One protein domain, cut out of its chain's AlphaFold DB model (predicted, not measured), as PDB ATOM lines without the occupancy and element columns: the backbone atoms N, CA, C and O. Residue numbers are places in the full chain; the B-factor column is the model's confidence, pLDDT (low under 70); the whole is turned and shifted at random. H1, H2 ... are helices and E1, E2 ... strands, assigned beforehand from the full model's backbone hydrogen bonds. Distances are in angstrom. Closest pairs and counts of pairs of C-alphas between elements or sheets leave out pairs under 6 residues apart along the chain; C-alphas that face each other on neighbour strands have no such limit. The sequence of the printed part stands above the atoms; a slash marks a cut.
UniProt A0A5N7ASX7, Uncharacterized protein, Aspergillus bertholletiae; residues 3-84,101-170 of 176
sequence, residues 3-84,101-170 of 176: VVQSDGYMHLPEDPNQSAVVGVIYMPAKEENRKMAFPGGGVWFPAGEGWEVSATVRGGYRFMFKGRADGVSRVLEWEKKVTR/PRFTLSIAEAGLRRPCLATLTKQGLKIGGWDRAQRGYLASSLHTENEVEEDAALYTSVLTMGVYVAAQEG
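What this domain is: This is residues 3 to 84 and 101 to 170 of the 176 residues of an uncharacterized protein of Aspergillus bertholletiae (UniProt A0A5N7ASX7). One long sheet of eight strands curls like part of a barrel, open on one side, and wraps round a single long helix, H2, which fills its hollow as the core. A short helix, H1, sits near the H2 start, beside strands E5, E6 and E7, while a loop of residues 30 to 35 sticks out free. The printed part has 152 residues with eight named strands followed by two named helices, and the strands run E1 to E8 in the same order across the sheet as along the chain, all antiparallel. The class is mixed, helices and strands, with 74 residues, under half, in named elements. The whole is compact and rounded, with a radius of gyration of the C-alphas of 15.7 A and spans of 44 by 39 by 38 A.

How they stand to each other: The sheet is made of E1, residues 21 to 26, E2, 42 to 44, E3, 51 to 55, E4, 60 to 65, E5, 74 to 81, E6, 102 to 107, E7, 116 to 121, and E8, 124 to 127. E1 to E5 form a meander, each strand the antiparallel neighbour of the one before, and E6 to E8 form another. E1 and E8 are the edge strands, and they are apart. The sheet is twisted, with C-alphas up to 8.3 A off its best plane; from edge to edge the way across it turns by 157 degrees. In the hairpin of E1 and E2, N 26 and O 42 are within hydrogen-bond range at 2.8 A. E3 is staggered: it pairs with E2 over residues 51 to 52, with N 51 and O 43 at 2.8 A, and with E4 over residues 52 to 55, with N 54 and O 62 at 2.9 A. In the hairpin of E4 and E5, N 63 and O 76 are 2.8 A apart. E5 and E6 stand at 156 degrees, with N 81 and O 102 at 2.8 A. In the hairpin of E6 and E7, N 105 and O 118 are within hydrogen-bond range at 2.8 A, and in the hairpin of E7 and E8, N 119 and O 126 are within hydrogen-bond range at 2.8 A. The sheet curls round H2, residues 147 to 168, which is on it. The closest C-alphas of E1 and H2 are those of Gly 23 and Thr 160, 6.2 A apart; those of E7 and H2 are Leu 120 and Gly 162, 6.7 A apart. H1, residues 132 to 139, is on the sheet too, at the sheet's level with a height of 3.4 A. H1 and H2 only just touch, with 3 pairs of C-alphas within 8 A, the closest being those of Ala 139 and Glu 150 at 6.8 A; H2 does so with residues 150 to 154 alone. Their lines stand at a steep tilt of 69 degrees, only just short of about perpendicular, and they run the same way. In H1 and H2 every O i to N i+4 pair is within hydrogen-bond range.

Where its parts are: E1 begins at C-alpha 21, (-151.067, 189.513, -21.894). E5 is the longest strand by residues, 22.2 A from C-alpha 74 to C-alpha 81; E6 measures 16.9 A, E4 16.7 A and E7 14.2 A. H2 runs 31.8 A, from C-alpha 147 at (-142.771, 188.959, -3.809) to C-alpha 168 at (-152.228, 209.873, -25.882).

The domain as a whole: The two C-alphas farthest apart are those of Asp 15 and Arg 84, 48.6 A. Residues 85 to 100 are not printed, and C-alphas 84 and 101 are 10.7 A apart across this cut, between E5 and E6. Of the links printed whole, that from E1 to E2 is long. Residues 3 to 20 hold no named element, but residues 3 to 4 pair antiparallel with residues 21 to 23 of E1. The mean pLDDT of the printed part is 77.0, and 49 residues are under 70, among them 6 to 21 and 28 to 40.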
ATOM      1  N   VAL A   3    -150.723 195.036 -24.014       76.19
ATOM      2  CA  VAL A   3    -149.288 194.841 -23.808       76.19
ATOM      3  C   VAL A   3    -149.070 193.352 -23.585       76.19
ATOM      4  O   VAL A   3    -149.752 192.741 -22.760       76.19
ATOM      5  N   VAL A   4    -148.141 192.774 -24.339       72.94
ATOM      6  CA  VAL A   4    -147.786 191.355 -24.257       72.94
ATOM      7  C   VAL A   4    -146.319 191.245 -23.898       72.94
ATOM      8  O   VAL A   4    -145.505 192.038 -24.376       72.94
ATOM      9  N   GLN A   5    -145.986 190.253 -23.088       71.50
ATOM     10  CA  GLN A   5    -144.608 189.845 -22.885       71.50
ATOM     11  C   GLN A   5    -144.167 188.972 -24.070       71.50
ATOM     12  O   GLN A   5    -144.764 187.927 -24.329       71.50
ATOM     13  N   SER A   6    -143.175 189.436 -24.839       65.56
ATOM     14  CA  SER A   6    -142.647 188.703 -26.001       65.56
ATOM     15  C   SER A   6    -141.654 187.614 -25.605       65.56
ATOM     16  O   SER A   6    -141.677 186.547 -26.206       65.56
ATOM     17  N   ASP A   7    -140.838 187.877 -24.582       60.12
ATOM     18  CA  ASP A   7    -139.828 186.957 -24.066       60.12
ATOM     19  C   ASP A   7    -140.007 186.766 -22.555       60.12
ATOM     20  O   ASP A   7    -140.240 187.726 -21.813       60.12
ATOM     21  N   GLY A   8    -139.888 185.520 -22.095       54.50
ATOM     22  CA  GLY A   8    -139.780 185.194 -20.674       54.50
ATOM     23  C   GLY A   8    -138.586 185.912 -20.044       54.50
ATOM     24  O   GLY A   8    -137.548 186.101 -20.689       54.50
ATOM     25  N   TYR A   9    -138.692 186.313 -18.778       53.56
ATOM     26  CA  TYR A   9    -137.509 186.772 -18.051       53.56
ATOM     27  C   TYR A   9    -136.489 185.625 -18.022       53.56
ATOM     28  O   TYR A   9    -136.755 184.582 -17.440       53.56
ATOM     29  N   MET A  10    -135.299 185.817 -18.605       48.28
ATOM     30  CA  MET A  10    -134.232 184.794 -18.709       48.28
ATOM     31  C   MET A  10    -133.799 184.165 -17.364       48.28
ATOM     32  O   MET A  10    -133.028 183.210 -17.347       48.28
ATOM     33  N   HIS A  11    -134.244 184.720 -16.237       51.00
ATOM     34  CA  HIS A  11    -133.933 184.295 -14.872       51.00
ATOM     35  C   HIS A  11    -135.150 183.774 -14.087       51.00
ATOM     36  O   HIS A  11    -135.005 183.455 -12.909       51.00
ATOM     37  N   LEU A  12    -136.328 183.672 -14.711       45.16
ATOM     38  CA  LEU A  12    -137.519 183.061 -14.124       45.16
ATOM     39  C   LEU A  12    -137.869 181.785 -14.904       45.16
ATOM     40  O   LEU A  12    -137.721 181.759 -16.127       45.16
ATOM     41  N   PRO A  13    -138.287 180.701 -14.229       42.56
ATOM     42  CA  PRO A  13    -138.745 179.507 -14.922       42.56
ATOM     43  C   PRO A  13    -140.093 179.810 -15.593       42.56
ATOM     44  O   PRO A  13    -141.105 179.900 -14.909       42.56
ATOM     45  N   GLU A  14    -140.115 179.969 -16.918       54.03
ATOM     46  CA  GLU A  14    -141.358 180.120 -17.687       54.03
ATOM     47  C   GLU A  14    -141.412 179.193 -18.907       54.03
ATOM     48  O   GLU A  14    -140.400 178.902 -19.552       54.03
ATOM     49  N   ASP A  15    -142.634 178.741 -19.205       49.62
ATOM     50  CA  ASP A  15    -142.987 177.933 -20.370       49.62
ATOM     51  C   ASP A  15    -142.830 178.759 -21.666       49.62
ATOM     52  O   ASP A  15    -143.473 179.799 -21.822       49.62
ATOM     53  N   PRO A  16    -142.044 178.297 -22.654       50.44
ATOM     54  CA  PRO A  16    -141.629 179.086 -23.820       50.44
ATOM     55  C   PRO A  16    -142.731 179.367 -24.861       50.44
ATOM     56  O   PRO A  16    -142.425 179.840 -25.953       50.44
ATOM     57  N   ASN A  17    -144.002 179.059 -24.577       45.44
ATOM     58  CA  ASN A  17    -145.050 178.965 -25.600       45.44
ATOM     59  C   ASN A  17    -146.282 179.859 -25.393       45.44
ATOM     60  O   ASN A  17    -147.265 179.704 -26.120       45.44
ATOM     61  N   GLN A  18    -146.272 180.795 -24.441       49.59
ATOM     62  CA  GLN A  18    -147.397 181.714 -24.251       49.59
ATOM     63  C   GLN A  18    -146.908 183.145 -24.058       49.59
ATOM     64  O   GLN A  18    -146.419 183.515 -22.997       49.59
ATOM     65  N   SER A  19    -147.088 183.976 -25.084       55.44
ATOM     66  CA  SER A  19    -146.992 185.426 -24.939       55.44
ATOM     67  C   SER A  19    -148.148 185.888 -24.041       55.44
ATOM     68  O   SER A  19    -149.275 186.083 -24.502       55.44
ATOM     69  N   ALA A  20    -147.897 185.977 -22.736       69.38
ATOM     70  CA  ALA A  20    -148.908 186.348 -21.760       69.38
ATOM     71  C   ALA A  20    -149.282 187.830 -21.928       69.38
ATOM     72  O   ALA A  20    -148.419 188.707 -22.045       69.38
ATOM     73  N   VAL A  21    -150.584 188.127 -21.957       69.12
ATOM     74  CA  VAL A  21    -151.067 189.513 -21.894       69.12
ATOM     75  C   VAL A  21    -150.767 190.031 -20.495       69.12
ATOM     76  O   VAL A  21    -151.294 189.495 -19.529       69.12
ATOM     77  N   VAL A  22    -149.952 191.077 -20.397       78.00
ATOM     78  CA  VAL A  22    -149.486 191.654 -19.122       78.00
ATOM     79  C   VAL A  22    -150.153 192.993 -18.791       78.00
ATOM     80  O   VAL A  22    -150.038 193.501 -17.679       78.00
ATOM     81  N   GLY A  23    -150.912 193.556 -19.735       79.50
ATOM     82  CA  GLY A  23    -151.707 194.757 -19.507       79.50
ATOM     83  C   GLY A  23    -152.691 195.039 -20.636       79.50
ATOM     84  O   GLY A  23    -152.425 194.761 -21.805       79.50
ATOM     85  N   VAL A  24    -153.836 195.628 -20.303       83.19
ATOM     86  CA  VAL A  24    -154.860 196.043 -21.270       83.19
ATOM     87  C   VAL A  24    -155.095 197.538 -21.141       83.19
ATOM     88  O   VAL A  24    -155.305 198.052 -20.049       83.19
ATOM     89  N   ILE A  25    -155.076 198.237 -22.273       85.44
ATOM     90  CA  ILE A  25    -155.267 199.682 -22.375       85.44
ATOM     91  C   ILE A  25    -156.538 199.956 -23.184       85.44
ATOM     92  O   ILE A  25    -156.591 199.725 -24.401       85.44
ATOM     93  N   TYR A  26    -157.550 200.500 -22.515       82.25
ATOM     94  CA  TYR A  26    -158.765 201.008 -23.140       82.25
ATOM     95  C   TYR A  26    -158.674 202.518 -23.315       82.25
ATOM     96  O   TYR A  26    -158.505 203.274 -22.356       82.25
ATOM     97  N   MET A  27    -158.830 202.952 -24.559       76.69
ATOM     98  CA  MET A  27    -158.950 204.356 -24.922       76.69
ATOM     99  C   MET A  27    -160.328 204.522 -25.562       76.69
ATOM    100  O   MET A  27    -160.577 203.870 -26.580       76.69
ATOM    101  N   PRO A  28    -161.237 205.324 -24.986       65.44
ATOM    102  CA  PRO A  28    -162.526 205.571 -25.606       65.44
ATOM    103  C   PRO A  28    -162.290 206.266 -26.949       65.44
ATOM    104  O   PRO A  28    -161.476 207.190 -27.051       65.44
ATOM    105  N   ALA A  29    -162.981 205.809 -27.992       60.00
ATOM    106  CA  ALA A  29    -162.989 206.517 -29.264       60.00
ATOM    107  C   ALA A  29    -163.563 207.924 -29.037       60.00
ATOM    108  O   ALA A  29    -164.493 208.093 -28.248       60.00
ATOM    109  N   LYS A  30    -163.016 208.933 -29.729       57.38
ATOM    110  CA  LYS A  30    -163.360 210.356 -29.531       57.38
ATOM    111  C   LYS A  30    -164.858 210.685 -29.664       57.38
ATOM    112  O   LYS A  30    -165.248 211.768 -29.241       57.38
ATOM    113  N   GLU A  31    -165.681 209.783 -30.200       51.97
ATOM    114  CA  GLU A  31    -167.104 210.027 -30.458       51.97
ATOM    115  C   GLU A  31    -168.093 209.051 -29.812       51.97
ATOM    116  O   GLU A  31    -169.284 209.355 -29.822       51.97
ATOM    117  N   GLU A  32    -167.682 207.936 -29.196       45.19
ATOM    118  CA  GLU A  32    -168.668 206.920 -28.805       45.19
ATOM    119  C   GLU A  32    -168.551 206.397 -27.368       45.19
ATOM    120  O   GLU A  32    -167.533 205.870 -26.928       45.19
ATOM    121  N   ASN A  33    -169.704 206.458 -26.697       43.06
ATOM    122  CA  ASN A  33    -170.127 205.657 -25.550       43.06
ATOM    123  C   ASN A  33    -169.710 206.102 -24.136       43.06
ATOM    124  O   ASN A  33    -168.866 205.511 -23.467       43.06
ATOM    125  N   ARG A  34    -170.541 207.003 -23.581       48.69
ATOM    126  CA  ARG A  34    -170.746 207.247 -22.132       48.69
ATOM    127  C   ARG A  34    -171.317 206.041 -21.346       48.69
ATOM    128  O   ARG A  34    -171.709 206.211 -20.198       48.69
ATOM    129  N   LYS A  35    -171.421 204.848 -21.946       48.41
ATOM    130  CA  LYS A  35    -171.996 203.631 -21.329       48.41
ATOM    131  C   LYS A  35    -170.952 202.625 -20.820       48.41
ATOM    132  O   LYS A  35    -171.328 201.586 -20.294       48.41
ATOM    133  N   MET A  36    -169.662 202.905 -20.993       51.47
ATOM    134  CA  MET A  36    -168.572 202.027 -20.551       51.47
ATOM    135  C   MET A  36    -168.182 202.300 -19.093       51.47
ATOM    136  O   MET A  36    -168.366 203.412 -18.603       51.47
ATOM    137  N   ALA A  37    -167.593 201.300 -18.425       53.09
ATOM    138  CA  ALA A  37    -167.177 201.383 -17.020       53.09
ATOM    139  C   ALA A  37    -166.214 202.555 -16.728       53.09
ATOM    140  O   ALA A  37    -166.239 203.093 -15.624       53.09
ATOM    141  N   PHE A  38    -165.418 202.987 -17.722       57.31
ATOM    142  CA  PHE A  38    -164.472 204.102 -17.604       57.31
ATOM    143  C   PHE A  38    -164.576 205.073 -18.796       57.31
ATOM    144  O   PHE A  38    -163.949 204.850 -19.837       57.31
ATOM    145  N   PRO A  39    -165.351 206.168 -18.683       57.59
ATOM    146  CA  PRO A  39    -165.590 207.103 -19.787       57.59
ATOM    147  C   PRO A  39    -164.347 207.911 -20.208       57.59
ATOM    148  O   PRO A  39    -164.341 208.467 -21.302       57.59
ATOM    149  N   GLY A  40    -163.297 207.969 -19.375       62.12
ATOM    150  CA  GLY A  40    -162.001 208.599 -19.687       62.12
ATOM    151  C   GLY A  40    -160.926 207.640 -20.221       62.12
ATOM    152  O   GLY A  40    -159.823 208.068 -20.567       62.12
ATOM    153  N   GLY A  41    -161.242 206.346 -20.324       77.94
ATOM    154  CA  GLY A  41    -160.261 205.289 -20.563       77.94
ATOM    155  C   GLY A  41    -159.804 204.613 -19.279       77.94
ATOM    156  O   GLY A  41    -160.072 205.079 -18.171       77.94
ATOM    157  N   GLY A  42    -159.143 203.476 -19.442       84.06
ATOM    158  CA  GLY A  42    -158.747 202.625 -18.331       84.06
ATOM    159  C   GLY A  42    -157.543 201.765 -18.674       84.06
ATOM    160  O   GLY A  42    -157.301 201.463 -19.847       84.06
ATOM    161  N   VAL A  43    -156.798 201.370 -17.646       84.94
ATOM    162  CA  VAL A  43    -155.773 200.327 -17.755       84.94
ATOM    163  C   VAL A  43    -156.101 199.186 -16.801       84.94
ATOM    164  O   VAL A  43    -156.531 199.432 -15.679       84.94
ATOM    165  N   TRP A  44    -155.920 197.946 -17.244       81.75
ATOM    166  CA  TRP A  44    -156.092 196.750 -16.417       81.75
ATOM    167  C   TRP A  44    -154.827 195.914 -16.439       81.75
ATOM    168  O   TRP A  44    -154.154 195.822 -17.470       81.75
ATOM    169  N   PHE A  45    -154.560 195.265 -15.314       80.19
ATOM    170  CA  PHE A  45    -153.434 194.361 -15.124       80.19
ATOM    171  C   PHE A  45    -153.975 192.967 -14.792       80.19
ATOM    172  O   PHE A  45    -154.936 192.880 -14.033       80.19
ATOM    173  N   PRO A  46    -153.393 191.876 -15.316       64.31
ATOM    174  CA  PRO A  46    -153.815 190.518 -14.957       64.31
ATOM    175  C   PRO A  46    -153.668 190.237 -13.459       64.31
ATOM    176  O   PRO A  46    -154.520 189.597 -12.854       64.31
ATOM    177  N   ALA A  47    -152.603 190.772 -12.862       66.50
ATOM    178  CA  ALA A  47    -152.307 190.682 -11.441       66.50
ATOM    179  C   ALA A  47    -152.986 191.796 -10.620       66.50
ATOM    180  O   ALA A  47    -152.494 192.145  -9.555       66.50
ATOM    181  N   GLY A  48    -154.068 192.420 -11.098       67.25
ATOM    182  CA  GLY A  48    -154.708 193.533 -10.396       67.25
ATOM    183  C   GLY A  48    -156.089 193.894 -10.938       67.25
ATOM    184  O   GLY A  48    -156.692 193.170 -11.726       67.25
ATOM    185  N   GLU A  49    -156.605 195.034 -10.495       73.31
ATOM    186  CA  GLU A  49    -157.905 195.564 -10.917       73.31
ATOM    187  C   GLU A  49    -157.749 196.746 -11.895       73.31
ATOM    188  O   GLU A  49    -156.646 197.197 -12.220       73.31
ATOM    189  N   GLY A  50    -158.873 197.227 -12.428       82.38
ATOM    190  CA  GLY A  50    -158.895 198.327 -13.389       82.38
ATOM    191  C   GLY A  50    -158.612 199.682 -12.749       82.38
ATOM    192  O   GLY A  50    -159.219 200.050 -11.745       82.38
ATOM    193  N   TRP A  51    -157.743 200.459 -13.384       89.81
ATOM    194  CA  TRP A  51    -157.472 201.850 -13.046       89.81
ATOM    195  C   TRP A  51    -158.199 202.778 -14.012       89.81
ATOM    196  O   TRP A  51    -158.028 202.690 -15.230       89.81
ATOM    197  N   GLU A  52    -158.968 203.712 -13.460       90.19
ATOM    198  CA  GLU A  52    -159.655 204.756 -14.215       90.19
ATOM    199  C   GLU A  52    -158.678 205.877 -14.568       90.19
ATOM    200  O   GLU A  52    -157.942 206.357 -13.700       90.19
ATOM    201  N   VAL A  53    -158.687 206.329 -15.824       90.88
ATOM    202  CA  VAL A  53    -157.788 207.390 -16.287       90.88
ATOM    203  C   VAL A  53    -158.556 208.665 -16.609       90.88
ATOM    204  O   VAL A  53    -159.622 208.644 -17.221       90.88
ATOM    205  N   SER A  54    -157.991 209.802 -16.208       90.38
ATOM    206  CA  SER A  54    -158.509 211.134 -16.524       90.38
ATOM    207  C   SER A  54    -157.380 212.106 -16.858       90.38
ATOM    208  O   SER A  54    -156.295 212.055 -16.276       90.38
ATOM    209  N   ALA A  55    -157.624 213.013 -17.802       87.94
ATOM    210  CA  ALA A  55    -156.697 214.101 -18.091       87.94
ATOM    211  C   ALA A  55    -156.734 215.151 -16.968       87.94
ATOM    212  O   ALA A  55    -157.795 215.491 -16.443       87.94
ATOM    213  N   THR A  56    -155.573 215.696 -16.610       87.44
ATOM    214  CA  THR A  56    -155.449 216.732 -15.574       87.44
ATOM    215  C   THR A  56    -155.432 218.135 -16.182       87.44
ATOM    216  O   THR A  56    -154.908 218.355 -17.273       87.44
ATOM    217  N   VAL A  57    -155.936 219.125 -15.436       81.75
ATOM    218  CA  VAL A  57    -156.006 220.539 -15.872       81.75
ATOM    219  C   VAL A  57    -154.623 221.136 -16.177       81.75
ATOM    220  O   VAL A  57    -154.502 222.056 -16.979       81.75
ATOM    221  N   ARG A  58    -153.561 220.620 -15.545       79.25
ATOM    222  CA  ARG A  58    -152.184 221.130 -15.682       79.25
ATOM    223  C   ARG A  58    -151.389 220.481 -16.819       79.25
ATOM    224  O   ARG A  58    -150.220 220.812 -16.993       79.25
ATOM    225  N   GLY A  59    -152.013 219.595 -17.594       82.00
ATOM    226  CA  GLY A  59    -151.315 218.737 -18.541       82.00
ATOM    227  C   GLY A  59    -150.717 217.534 -17.816       82.00
ATOM    228  O   GLY A  59    -149.848 217.667 -16.955       82.00
ATOM    229  N   GLY A  60    -151.210 216.346 -18.149       90.69
ATOM    230  CA  GLY A  60    -150.896 215.121 -17.423       90.69
ATOM    231  C   GLY A  60    -152.093 214.191 -17.325       90.69
ATOM    232  O   GLY A  60    -153.201 214.558 -17.721       90.69
ATOM    233  N   TYR A  61    -151.871 213.020 -16.745       92.94
ATOM    234  CA  TYR A  61    -152.844 211.937 -16.687       92.94
ATOM    235  C   TYR A  61    -152.894 211.370 -15.275       92.94
ATOM    236  O   TYR A  61    -151.869 210.970 -14.720       92.94
ATOM    237  N   ARG A  62    -154.090 211.354 -14.689       93.19
ATOM    238  CA  ARG A  62    -154.356 210.819 -13.359       93.19
ATOM    239  C   ARG A  62    -155.001 209.449 -13.481       93.19
ATOM    240  O   ARG A  62    -156.033 209.310 -14.130       93.19
ATOM    241  N   PHE A  63    -154.395 208.490 -12.803       92.69
ATOM    242  CA  PHE A  63    -154.811 207.105 -12.692       92.69
ATOM    243  C   PHE A  63    -155.369 206.905 -11.288       92.69
ATOM    244  O   PHE A  63    -154.682 207.163 -10.298       92.69
ATOM    245  N   MET A  64    -156.623 206.477 -11.199       91.00
ATOM    246  CA  MET A  64    -157.304 206.220  -9.938       91.00
ATOM    247  C   MET A  64    -157.684 204.753  -9.846       91.00
ATOM    248  O   MET A  64    -158.439 204.243 -10.672       91.00
ATOM    249  N   PHE A  65    -157.196 204.109  -8.798       87.69
ATOM    250  CA  PHE A  65    -157.674 202.818  -8.353       87.69
ATOM    251  C   PHE A  65    -158.671 203.047  -7.226       87.69
ATOM    252  O   PHE A  65    -158.352 203.667  -6.206       87.69
ATOM    253  N   LYS A  66    -159.897 202.577  -7.426       80.69
ATOM    254  CA  LYS A  66    -160.896 202.494  -6.366       80.69
ATOM    255  C   LYS A  66    -160.734 201.096  -5.787       80.69
ATOM    256  O   LYS A  66    -161.009 200.140  -6.500       80.69
ATOM    257  N   GLY A  67    -160.200 201.018  -4.568       67.56
ATOM    258  CA  GLY A  67    -159.930 199.754  -3.892       67.56
ATOM    259  C   GLY A  67    -161.155 198.875  -3.730       67.56
ATOM    260  O   GLY A  67    -162.281 199.244  -4.075       67.56
ATOM    261  N   ARG A  68    -160.914 197.702  -3.152       65.69
ATOM    262  CA  ARG A  68    -161.952 196.718  -2.881       65.69
ATOM    263  C   ARG A  68    -162.875 197.201  -1.759       65.69
ATOM    264  O   ARG A  68    -162.847 198.347  -1.320       65.69
ATOM    265  N   ALA A  69    -163.706 196.293  -1.254       56.00
ATOM    266  CA  ALA A  69    -164.568 196.522  -0.092       56.00
ATOM    267  C   ALA A  69    -163.831 197.026   1.179       56.00
ATOM    268  O   ALA A  69    -164.493 197.383   2.150       56.00
ATOM    269  N   ASP A  70    -162.493 197.073   1.176       60.41
ATOM    270  CA  ASP A  70    -161.636 197.683   2.197       60.41
ATOM    271  C   ASP A  70    -161.556 199.223   2.109       60.41
ATOM    272  O   ASP A  70    -161.064 199.870   3.033       60.41
ATOM    273  N   GLY A  71    -162.067 199.829   1.030       64.56
ATOM    274  CA  GLY A  71    -162.180 201.280   0.857       64.56
ATOM    275  C   GLY A  71    -160.870 201.985   0.494       64.56
ATOM    276  O   GLY A  71    -160.801 203.216   0.526       64.56
ATOM    277  N   VAL A  72    -159.824 201.236   0.148       71.62
ATOM    278  CA  VAL A  72    -158.474 201.773  -0.038       71.62
ATOM    279  C   VAL A  72    -158.287 202.318  -1.458       71.62
ATOM    280  O   VAL A  72    -157.985 201.589  -2.395       71.62
ATOM    281  N   SER A  73    -158.433 203.628  -1.653       84.00
ATOM    282  CA  SER A  73    -158.154 204.255  -2.953       84.00
ATOM    283  C   SER A  73    -156.662 204.531  -3.163       84.00
ATOM    284  O   SER A  73    -155.966 204.961  -2.236       84.00
ATOM    285  N   ARG A  74    -156.177 204.371  -4.400       87.62
ATOM    286  CA  ARG A  74    -154.830 204.795  -4.814       87.62
ATOM    287  C   ARG A  74    -154.905 205.772  -5.972       87.62
ATOM    288  O   ARG A  74    -155.737 205.627  -6.866       87.62
ATOM    289  N   VAL A  75    -154.028 206.770  -5.959       91.50
ATOM    290  CA  VAL A  75    -153.978 207.790  -7.007       91.50
ATOM    291  C   VAL A  75    -152.542 208.012  -7.445       91.50
ATOM    292  O   VAL A  75    -151.694 208.440  -6.662       91.50
ATOM    293  N   LEU A  76    -152.296 207.767  -8.726       92.75
ATOM    294  CA  LEU A  76    -151.034 208.059  -9.387       92.75
ATOM    295  C   LEU A  76    -151.254 209.131 -10.450       92.75
ATOM    296  O   LEU A  76    -152.293 209.176 -11.107       92.75
ATOM    297  N   GLU A  77    -150.281 210.012 -10.629       94.31
ATOM    298  CA  GLU A  77    -150.380 211.101 -11.598       94.31
ATOM    299  C   GLU A  77    -149.087 211.229 -12.390       94.31
ATOM    300  O   GLU A  77    -148.010 211.426 -11.823       94.31
ATOM    301  N   TRP A  78    -149.212 211.124 -13.711       94.12
ATOM    302  CA  TRP A  78    -148.192 211.535 -14.660       94.12
ATOM    303  C   TRP A  78    -148.345 213.030 -14.920       94.12
ATOM    304  O   TRP A  78    -149.251 213.450 -15.637       94.12
ATOM    305  N   GLU A  79    -147.452 213.841 -14.366       92.44
ATOM    306  CA  GLU A  79    -147.430 215.289 -14.574       92.44
ATOM    307  C   GLU A  79    -146.562 215.651 -15.780       92.44
ATOM    308  O   GLU A  79    -145.409 215.213 -15.872       92.44
ATOM    309  N   LYS A  80    -147.076 216.495 -16.685       90.62
ATOM    310  CA  LYS A  80    -146.297 217.018 -17.810       90.62
ATOM    311  C   LYS A  80    -145.376 218.135 -17.324       90.62
ATOM    312  O   LYS A  80    -145.822 219.224 -16.968       90.62
ATOM    313  N   LYS A  81    -144.067 217.899 -17.349       84.62
ATOM    314  CA  LYS A  81    -143.065 218.946 -17.144       84.62
ATOM    315  C   LYS A  81    -142.783 219.622 -18.474       84.62
ATOM    316  O   LYS A  81    -142.146 219.063 -19.361       84.62
ATOM    317  N   VAL A  82    -143.235 220.865 -18.586       65.81
ATOM    318  CA  VAL A  82    -142.743 221.775 -19.618       65.81
ATOM    319  C   VAL A  82    -141.414 222.315 -19.109       65.81
ATOM    320  O   VAL A  82    -141.383 223.049 -18.119       65.81
ATOM    321  N   THR A  83    -140.309 221.949 -19.753       56.91
ATOM    322  CA  THR A  83    -139.021 222.611 -19.533       56.91
ATOM    323  C   THR A  83    -139.165 224.068 -19.968       56.91
ATOM    324  O   THR A  83    -138.950 224.420 -21.127       56.91
ATOM    325  N   ARG A  84    -139.586 224.944 -19.049       47.28
ATOM    326  CA  ARG A  84    -139.369 226.380 -19.213       47.28
ATOM    327  C   ARG A  84    -137.863 226.563 -19.170       47.28
ATOM    328  O   ARG A  84    -137.271 226.315 -18.124       47.28
ATOM    329  N   PRO A 101    -140.943 217.047 -24.305       71.12
ATOM    330  CA  PRO A 101    -141.941 216.852 -23.262       71.12
ATOM    331  C   PRO A 101    -141.556 215.677 -22.359       71.12
ATOM    332  O   PRO A 101    -141.405 214.542 -22.805       71.12
ATOM    333  N   ARG A 102    -141.440 215.959 -21.059       88.69
ATOM    334  CA  ARG A 102    -141.086 214.973 -20.038       88.69
ATOM    335  C   ARG A 102    -142.231 214.813 -19.059       88.69
ATOM    336  O   ARG A 102    -142.685 215.793 -18.477       88.69
ATOM    337  N   PHE A 103    -142.645 213.581 -18.807       93.19
ATOM    338  CA  PHE A 103    -143.601 213.268 -17.754       93.19
ATOM    339  C   PHE A 103    -142.896 212.729 -16.516       93.19
ATOM    340  O   PHE A 103    -141.845 212.086 -16.593       93.19
ATOM    341  N   THR A 104    -143.464 213.017 -15.350       93.56
ATOM    342  CA  THR A 104    -143.045 212.444 -14.068       93.56
ATOM    343  C   THR A 104    -144.238 211.777 -13.406       93.56
ATOM    344  O   THR A 104    -145.252 212.436 -13.203       93.56
ATOM    345  N   LEU A 105    -144.115 210.495 -13.073       94.38
ATOM    346  CA  LEU A 105    -145.104 209.759 -12.294       94.38
ATOM    347  C   LEU A 105    -144.889 210.032 -10.813       94.38
ATOM    348  O   LEU A 105    -143.759 209.947 -10.328       94.38
ATOM    349  N   SER A 106    -145.964 210.300 -10.086       92.56
ATOM    350  CA  SER A 106    -145.924 210.457  -8.636       92.56
ATOM    351  C   SER A 106    -147.179 209.928  -7.956       92.56
ATOM    352  O   SER A 106    -148.232 209.810  -8.583       92.56
ATOM    353  N   ILE A 107    -147.060 209.631  -6.659       90.94
ATOM    354  CA  ILE A 107    -148.211 209.383  -5.788       90.94
ATOM    355  C   ILE A 107    -148.916 210.722  -5.564       90.94
ATOM    356  O   ILE A 107    -148.322 211.659  -5.028       90.94
ATOM    357  N   ALA A 108    -150.172 210.818  -5.993       85.88
ATOM    358  CA  ALA A 108    -150.950 212.054  -6.005       85.88
ATOM    359  C   ALA A 108    -152.049 212.057  -4.933       85.88
ATOM    360  O   ALA A 108    -153.165 212.526  -5.163       85.88
ATOM    361  N   GLU A 109    -151.713 211.553  -3.749       76.94
ATOM    362  CA  GLU A 109    -152.568 211.602  -2.568       76.94
ATOM    363  C   GLU A 109    -152.409 212.943  -1.835       76.94
ATOM    364  O   GLU A 109    -151.328 213.544  -1.801       76.94
ATOM    365  N   ALA A 110    -153.511 213.469  -1.300       60.25
ATOM    366  CA  ALA A 110    -153.516 214.780  -0.663       60.25
ATOM    367  C   ALA A 110    -152.643 214.781   0.606       60.25
ATOM    368  O   ALA A 110    -152.777 213.915   1.460       60.25
ATOM    369  N   GLY A 111    -151.767 215.781   0.746       58.38
ATOM    370  CA  GLY A 111    -150.980 216.002   1.967       58.38
ATOM    371  C   GLY A 111    -149.606 215.324   2.021       58.38
ATOM    372  O   GLY A 111    -148.845 215.607   2.944       58.38
ATOM    373  N   LEU A 112    -149.234 214.503   1.033       60.59
ATOM    374  CA  LEU A 112    -147.899 213.899   0.951       60.59
ATOM    375  C   LEU A 112    -146.957 214.717   0.052       60.59
ATOM    376  O   LEU A 112    -147.374 215.328  -0.938       60.59
ATOM    377  N   ARG A 113    -145.648 214.704   0.359       65.56
ATOM    378  CA  ARG A 113    -144.634 215.024  -0.664       65.56
ATOM    379  C   ARG A 113    -144.856 214.043  -1.815       65.56
ATOM    380  O   ARG A 113    -145.029 212.868  -1.541       65.56
ATOM    381  N   ARG A 114    -144.864 214.517  -3.064       73.94
ATOM    382  CA  ARG A 114    -145.072 213.694  -4.269       73.94
ATOM    383  C   ARG A 114    -143.743 213.058  -4.705       73.94
ATOM    384  O   ARG A 114    -142.997 213.720  -5.433       73.94
ATOM    385  N   PRO A 115    -143.369 211.841  -4.253       78.94
ATOM    386  CA  PRO A 115    -142.144 211.205  -4.721       78.94
ATOM    387  C   PRO A 115    -142.256 210.900  -6.216       78.94
ATOM    388  O   PRO A 115    -143.308 210.493  -6.707       78.94
ATOM    389  N   CYS A 116    -141.157 211.099  -6.941       87.56
ATOM    390  CA  CYS A 116    -141.047 210.726  -8.346       87.56
ATOM    391  C   CYS A 116    -140.832 209.212  -8.448       87.56
ATOM    392  O   CYS A 116    -139.742 208.728  -8.153       87.56
ATOM    393  N   LEU A 117    -141.849 208.483  -8.903       91.62
ATOM    394  CA  LEU A 117    -141.801 207.031  -9.079       91.62
ATOM    395  C   LEU A 117    -141.148 206.627 -10.402       91.62
ATOM    396  O   LEU A 117    -140.445 205.621 -10.467       91.62
ATOM    397  N   ALA A 118    -141.387 207.396 -11.461       94.31
ATOM    398  CA  ALA A 118    -140.869 207.126 -12.796       94.31
ATOM    399  C   ALA A 118    -140.855 208.400 -13.646       94.31
ATOM    400  O   ALA A 118    -141.537 209.383 -13.348       94.31
ATOM    401  N   THR A 119    -140.093 208.381 -14.734       93.81
ATOM    402  CA  THR A 119    -140.099 209.444 -15.742       93.81
ATOM    403  C   THR A 119    -140.279 208.867 -17.128       93.81
ATOM    404  O   THR A 119    -139.709 207.824 -17.433       93.81
ATOM    405  N   LEU A 120    -141.028 209.570 -17.968       94.62
ATOM    406  CA  LEU A 120    -141.329 209.160 -19.332       94.62
ATOM    407  C   LEU A 120    -140.964 210.300 -20.292       94.62
ATOM    408  O   LEU A 120    -141.269 211.465 -20.036       94.62
ATOM    409  N   THR A 121    -140.288 209.947 -21.376       91.88
ATOM    410  CA  THR A 121    -139.875 210.827 -22.482       91.88
ATOM    411  C   THR A 121    -140.211 210.139 -23.800       91.88
ATOM    412  O   THR A 121    -140.553 208.954 -23.797       91.88
ATOM    413  N   LYS A 122    -140.058 210.831 -24.934       88.75
ATOM    414  CA  LYS A 122    -140.213 210.191 -26.250       88.75
ATOM    415  C   LYS A 122    -139.243 209.034 -26.473       88.75
ATOM    416  O   LYS A 122    -139.553 208.113 -27.216       88.75
ATOM    417  N   GLN A 123    -138.073 209.094 -25.840       87.12
ATOM    418  CA  GLN A 123    -137.022 208.087 -25.979       87.12
ATOM    419  C   GLN A 123    -137.269 206.847 -25.117       87.12
ATOM    420  O   GLN A 123    -136.703 205.794 -25.390       87.12
ATOM    421  N   GLY A 124    -138.092 206.955 -24.072       88.75
ATOM    422  CA  GLY A 124    -138.390 205.821 -23.209       88.75
ATOM    423  C   GLY A 124    -138.827 206.188 -21.798       88.75
ATOM    424  O   GLY A 124    -139.002 207.360 -21.436       88.75
ATOM    425  N   LEU A 125    -138.995 205.134 -21.000       91.31
ATOM    426  CA  LEU A 125    -139.449 205.166 -19.618       91.31
ATOM    427  C   LEU A 125    -138.312 204.743 -18.681       91.31
ATOM    428  O   LEU A 125    -137.640 203.742 -18.906       91.31
ATOM    429  N   LYS A 126    -138.115 205.505 -17.606       92.19
ATOM    430  CA  LYS A 126    -137.145 205.221 -16.547       92.19
ATOM    431  C   LYS A 126    -137.866 205.092 -15.216       92.19
ATOM    432  O   LYS A 126    -138.512 206.044 -14.776       92.19
ATOM    433  N   ILE A 127    -137.708 203.947 -14.563       89.25
ATOM    434  CA  ILE A 127    -138.214 203.711 -13.209       89.25
ATOM    435  C   ILE A 127    -137.222 204.286 -12.187       89.25
ATOM    436  O   ILE A 127    -136.006 204.197 -12.365       89.25
ATOM    437  N   GLY A 128    -137.738 204.948 -11.150       83.94
ATOM    438  CA  GLY A 128    -136.947 205.428 -10.018       83.94
ATOM    439  C   GLY A 128    -136.639 204.317  -9.010       83.94
ATOM    440  O   GLY A 128    -137.189 203.224  -9.080       83.94
ATOM    441  N   GLY A 129    -135.772 204.605  -8.039       83.75
ATOM    442  CA  GLY A 129    -135.620 203.731  -6.875       83.75
ATOM    443  C   GLY A 129    -136.796 203.928  -5.923       83.75
ATOM    444  O   GLY A 129    -137.003 205.047  -5.455       83.75
ATOM    445  N   TRP A 130    -137.557 202.867  -5.649       88.25
ATOM    446  CA  TRP A 130    -138.684 202.916  -4.717       88.25
ATOM    447  C   TRP A 130    -138.267 202.495  -3.311       88.25
ATOM    448  O   TRP A 130    -137.649 201.445  -3.116       88.25
ATOM    449  N   ASP A 131    -138.635 203.304  -2.322       87.69
ATOM    450  CA  ASP A 131    -138.531 202.903  -0.920       87.69
ATOM    451  C   ASP A 131    -139.631 201.887  -0.544       87.69
ATOM    452  O   ASP A 131    -140.548 201.600  -1.319       87.69
ATOM    453  N   ARG A 132    -139.536 201.314   0.661       86.25
ATOM    454  CA  ARG A 132    -140.488 200.300   1.146       86.25
ATOM    455  C   ARG A 132    -141.928 200.823   1.219       86.25
ATOM    456  O   ARG A 132    -142.856 200.060   0.971       86.25
ATOM    457  N   ALA A 133    -142.125 202.099   1.553       86.75
ATOM    458  CA  ALA A 133    -143.457 202.684   1.671       86.75
ATOM    459  C   ALA A 133    -144.089 202.906   0.289       86.75
ATOM    460  O   ALA A 133    -145.266 202.617   0.095       86.75
ATOM    461  N   GLN A 134    -143.294 203.356  -0.683       88.19
ATOM    462  CA  GLN A 134    -143.709 203.505  -2.076       88.19
ATOM    463  C   GLN A 134    -144.070 202.155  -2.697       88.19
ATOM    464  O   GLN A 134    -145.126 202.044  -3.319       88.19
ATOM    465  N   ARG A 135    -143.244 201.123  -2.478       87.88
ATOM    466  CA  ARG A 135    -143.559 199.752  -2.906       87.88
ATOM    467  C   ARG A 135    -144.863 199.261  -2.291       87.88
ATOM    468  O   ARG A 135    -145.766 198.907  -3.034       87.88
ATOM    469  N   GLY A 136    -145.016 199.354  -0.968       86.88
ATOM    470  CA  GLY A 136    -146.243 198.932  -0.286       86.88
ATOM    471  C   GLY A 136    -147.497 199.677  -0.763       86.88
ATOM    472  O   GLY A 136    -148.563 199.079  -0.905       86.88
ATOM    473  N   TYR A 137    -147.376 200.974  -1.071       87.06
ATOM    474  CA  TYR A 137    -148.471 201.756  -1.645       87.06
ATOM    475  C   TYR A 137    -148.936 201.188  -2.987       87.06
ATOM    476  O   TYR A 137    -150.134 200.998  -3.196       87.06
ATOM    477  N   LEU A 138    -147.996 200.908  -3.889       87.19
ATOM    478  CA  LEU A 138    -148.299 200.368  -5.209       87.19
ATOM    479  C   LEU A 138    -148.783 198.910  -5.126       87.19
ATOM    480  O   LEU A 138    -149.790 198.568  -5.745       87.19
ATOM    481  N   ALA A 139    -148.129 198.082  -4.309       86.31
ATOM    482  CA  ALA A 139    -148.422 196.659  -4.151       86.31
ATOM    483  C   ALA A 139    -149.834 196.407  -3.620       86.31
ATOM    484  O   ALA A 139    -150.500 195.474  -4.045       86.31
ATOM    485  N   SER A 140    -150.359 197.307  -2.782       84.44
ATOM    486  CA  SER A 140    -151.739 197.205  -2.284       84.44
ATOM    487  C   SER A 140    -152.837 197.280  -3.361       84.44
ATOM    488  O   SER A 140    -154.006 197.094  -3.043       84.44
ATOM    489  N   SER A 141    -152.486 197.565  -4.620       81.50
ATOM    490  CA  SER A 141    -153.401 197.509  -5.773       81.50
ATOM    491  C   SER A 141    -153.290 196.225  -6.607       81.50
ATOM    492  O   SER A 141    -154.017 196.069  -7.590       81.50
ATOM    493  N   LEU A 142    -152.379 195.324  -6.232       81.12
ATOM    494  CA  LEU A 142    -152.106 194.062  -6.911       81.12
ATOM    495  C   LEU A 142    -152.720 192.873  -6.153       81.12
ATOM    496  O   LEU A 142    -152.963 192.915  -4.949       81.12
ATOM    497  N   HIS A 143    -152.971 191.795  -6.886       72.00
ATOM    498  CA  HIS A 143    -153.458 190.499  -6.427       72.00
ATOM    499  C   HIS A 143    -152.341 189.460  -6.548       72.00
ATOM    500  O   HIS A 143    -152.447 188.509  -7.320       72.00
ATOM    501  N   THR A 144    -151.253 189.664  -5.808       67.81
ATOM    502  CA  THR A 144    -150.082 188.788  -5.871       67.81
ATOM    503  C   THR A 144    -149.602 188.464  -4.461       67.81
ATOM    504  O   THR A 144    -149.404 189.365  -3.654       67.81
ATOM    505  N   GLU A 145    -149.439 187.175  -4.159       63.53
ATOM    506  CA  GLU A 145    -148.948 186.686  -2.856       63.53
ATOM    507  C   GLU A 145    -147.443 186.346  -2.880       63.53
ATOM    508  O   GLU A 145    -146.860 186.007  -1.852       63.53
ATOM    509  N   ASN A 146    -146.803 186.446  -4.051       69.19
ATOM    510  CA  ASN A 146    -145.392 186.146  -4.284       69.19
ATOM    511  C   ASN A 146    -144.590 187.436  -4.551       69.19
ATOM    512  O   ASN A 146    -144.852 188.139  -5.524       69.19
ATOM    513  N   GLU A 147    -143.577 187.724  -3.727       62.16
ATOM    514  CA  GLU A 147    -142.771 188.959  -3.809       62.16
ATOM    515  C   GLU A 147    -142.075 189.160  -5.173       62.16
ATOM    516  O   GLU A 147    -141.934 190.288  -5.640       62.16
ATOM    517  N   VAL A 148    -141.652 188.081  -5.844       63.28
ATOM    518  CA  VAL A 148    -140.970 188.176  -7.153       63.28
ATOM    519  C   VAL A 148    -141.955 188.536  -8.265       63.28
ATOM    520  O   VAL A 148    -141.656 189.352  -9.139       63.28
ATOM    521  N   GLU A 149    -143.152 187.954  -8.215       74.44
ATOM    522  CA  GLU A 149    -144.246 188.300  -9.122       74.44
ATOM    523  C   GLU A 149    -144.765 189.718  -8.837       74.44
ATOM    524  O   GLU A 149    -145.164 190.417  -9.769       74.44
ATOM    525  N   GLU A 150    -144.702 190.171  -7.579       81.00
ATOM    526  CA  GLU A 150    -145.092 191.525  -7.176       81.00
ATOM    527  C   GLU A 150    -144.212 192.576  -7.860       81.00
ATOM    528  O   GLU A 150    -144.741 193.475  -8.514       81.00
ATOM    529  N   ASP A 151    -142.881 192.457  -7.785       82.12
ATOM    530  CA  ASP A 151    -141.974 193.427  -8.415       82.12
ATOM    531  C   ASP A 151    -142.207 193.490  -9.939       82.12
ATOM    532  O   ASP A 151    -142.357 194.577 -10.509       82.12
ATOM    533  N   ALA A 152    -142.320 192.338 -10.610       82.00
ATOM    534  CA  ALA A 152    -142.616 192.279 -12.042       82.00
ATOM    535  C   ALA A 152    -143.971 192.930 -12.380       82.00
ATOM    536  O   ALA A 152    -144.066 193.714 -13.335       82.00
ATOM    537  N   ALA A 153    -145.007 192.667 -11.581       83.50
ATOM    538  CA  ALA A 153    -146.330 193.260 -11.739       83.50
ATOM    539  C   ALA A 153    -146.312 194.780 -11.505       83.50
ATOM    540  O   ALA A 153    -146.944 195.528 -12.260       83.50
ATOM    541  N   LEU A 154    -145.540 195.269 -10.533       87.56
ATOM    542  CA  LEU A 154    -145.364 196.697 -10.266       87.56
ATOM    543  C   LEU A 154    -144.693 197.419 -11.438       87.56
ATOM    544  O   LEU A 154    -145.199 198.446 -11.910       87.56
ATOM    545  N   TYR A 155    -143.577 196.883 -11.944       87.50
ATOM    546  CA  TYR A 155    -142.880 197.457 -13.097       87.50
ATOM    547  C   TYR A 155    -143.773 197.467 -14.337       87.50
ATOM    548  O   TYR A 155    -143.877 198.489 -15.021       87.50
ATOM    549  N   THR A 156    -144.478 196.365 -14.583       86.62
ATOM    550  CA  THR A 156    -145.434 196.223 -15.687       86.62
ATOM    551  C   THR A 156    -146.585 197.220 -15.577       86.62
ATOM    552  O   THR A 156    -146.978 197.823 -16.579       86.62
ATOM    553  N   SER A 157    -147.100 197.453 -14.367       88.88
ATOM    554  CA  SER A 157    -148.180 198.412 -14.122       88.88
ATOM    555  C   SER A 157    -147.743 199.831 -14.484       88.88
ATOM    556  O   SER A 157    -148.413 200.521 -15.259       88.88
ATOM    557  N   VAL A 158    -146.569 200.251 -14.002       91.44
ATOM    558  CA  VAL A 158    -146.000 201.570 -14.318       91.44
ATOM    559  C   VAL A 158    -145.687 201.706 -15.809       91.44
ATOM    560  O   VAL A 158    -145.980 202.750 -16.400       91.44
ATOM    561  N   LEU A 159    -145.142 200.658 -16.433       90.94
ATOM    562  CA  LEU A 159    -144.865 200.628 -17.867       90.94
ATOM    563  C   LEU A 159    -146.150 200.802 -18.681       90.94
ATOM    564  O   LEU A 159    -146.212 201.671 -19.545       90.94
ATOM    565  N   THR A 160    -147.192 200.035 -18.373       91.19
ATOM    566  CA  THR A 160    -148.477 200.071 -19.084       91.19
ATOM    567  C   THR A 160    -149.167 201.433 -18.948       91.19
ATOM    568  O   THR A 160    -149.669 201.969 -19.938       91.19
ATOM    569  N   MET A 161    -149.140 202.049 -17.757       93.06
ATOM    570  CA  MET A 161    -149.603 203.433 -17.580       93.06
ATOM    571  C   MET A 161    -148.785 204.411 -18.434       93.06
ATOM    572  O   MET A 161    -149.347 205.308 -19.059       93.06
ATOM    573  N   GLY A 162    -147.465 204.223 -18.504       92.81
ATOM    574  CA  GLY A 162    -146.584 205.005 -19.369       92.81
ATOM    575  C   GLY A 162    -146.901 204.841 -20.858       92.81
ATOM    576  O   GLY A 162    -146.929 205.831 -21.585       92.81
ATOM    577  N   VAL A 163    -147.221 203.624 -21.309       91.88
ATOM    578  CA  VAL A 163    -147.656 203.344 -22.687       91.88
ATOM    579  C   VAL A 163    -148.976 204.050 -22.996       91.88
ATOM    580  O   VAL A 163    -149.094 204.643 -24.067       91.88
ATOM    581  N   TYR A 164    -149.941 204.075 -22.064       91.19
ATOM    582  CA  TYR A 164    -151.160 204.882 -22.230       91.19
ATOM    583  C   TYR A 164    -150.807 206.359 -22.458       91.19
ATOM    584  O   TYR A 164    -151.300 206.970 -23.405       91.19
ATOM    585  N   VAL A 165    -149.925 206.934 -21.631       91.88
ATOM    586  CA  VAL A 165    -149.507 208.342 -21.763       91.88
ATOM    587  C   VAL A 165    -148.813 208.591 -23.104       91.88
ATOM    588  O   VAL A 165    -149.157 209.541 -23.802       91.88
ATOM    589  N   ALA A 166    -147.888 207.718 -23.505       91.00
ATOM    590  CA  ALA A 166    -147.193 207.812 -24.787       91.00
ATOM    591  C   ALA A 166    -148.159 207.710 -25.982       91.00
ATOM    592  O   ALA A 166    -147.991 208.429 -26.969       91.00
ATOM    593  N   ALA A 167    -149.188 206.861 -25.892       88.06
ATOM    594  CA  ALA A 167    -150.229 206.744 -26.910       88.06
ATOM    595  C   ALA A 167    -151.045 208.039 -27.031       88.06
ATOM    596  O   ALA A 167    -151.249 208.536 -28.137       88.06
ATOM    597  N   GLN A 168    -151.470 208.617 -25.902       87.06
ATOM    598  CA  GLN A 168    -152.228 209.873 -25.882       87.06
ATOM    599  C   GLN A 168    -151.413 211.067 -26.400       87.06
ATOM    600  O   GLN A 168    -151.966 211.973 -27.018       87.06
ATOM    601  N   GLU A 169    -150.100 211.056 -26.180       88.56
ATOM    602  CA  GLU A 169    -149.175 212.081 -26.668       88.56
ATOM    603  C   GLU A 169    -148.680 211.826 -28.108       88.56
ATOM    604  O   GLU A 169    -147.909 212.624 -28.646       88.56
ATOM    605  N   GLY A 170    -149.135 210.743 -28.752       87.38
ATOM    606  CA  GLY A 170    -148.816 210.420 -30.145       87.38
ATOM    607  C   GLY A 170    -147.364 209.994 -30.373       87.38
ATOM    608  O   GLY A 170    -146.813 210.245 -31.440       87.38
TER     609      GLY A 170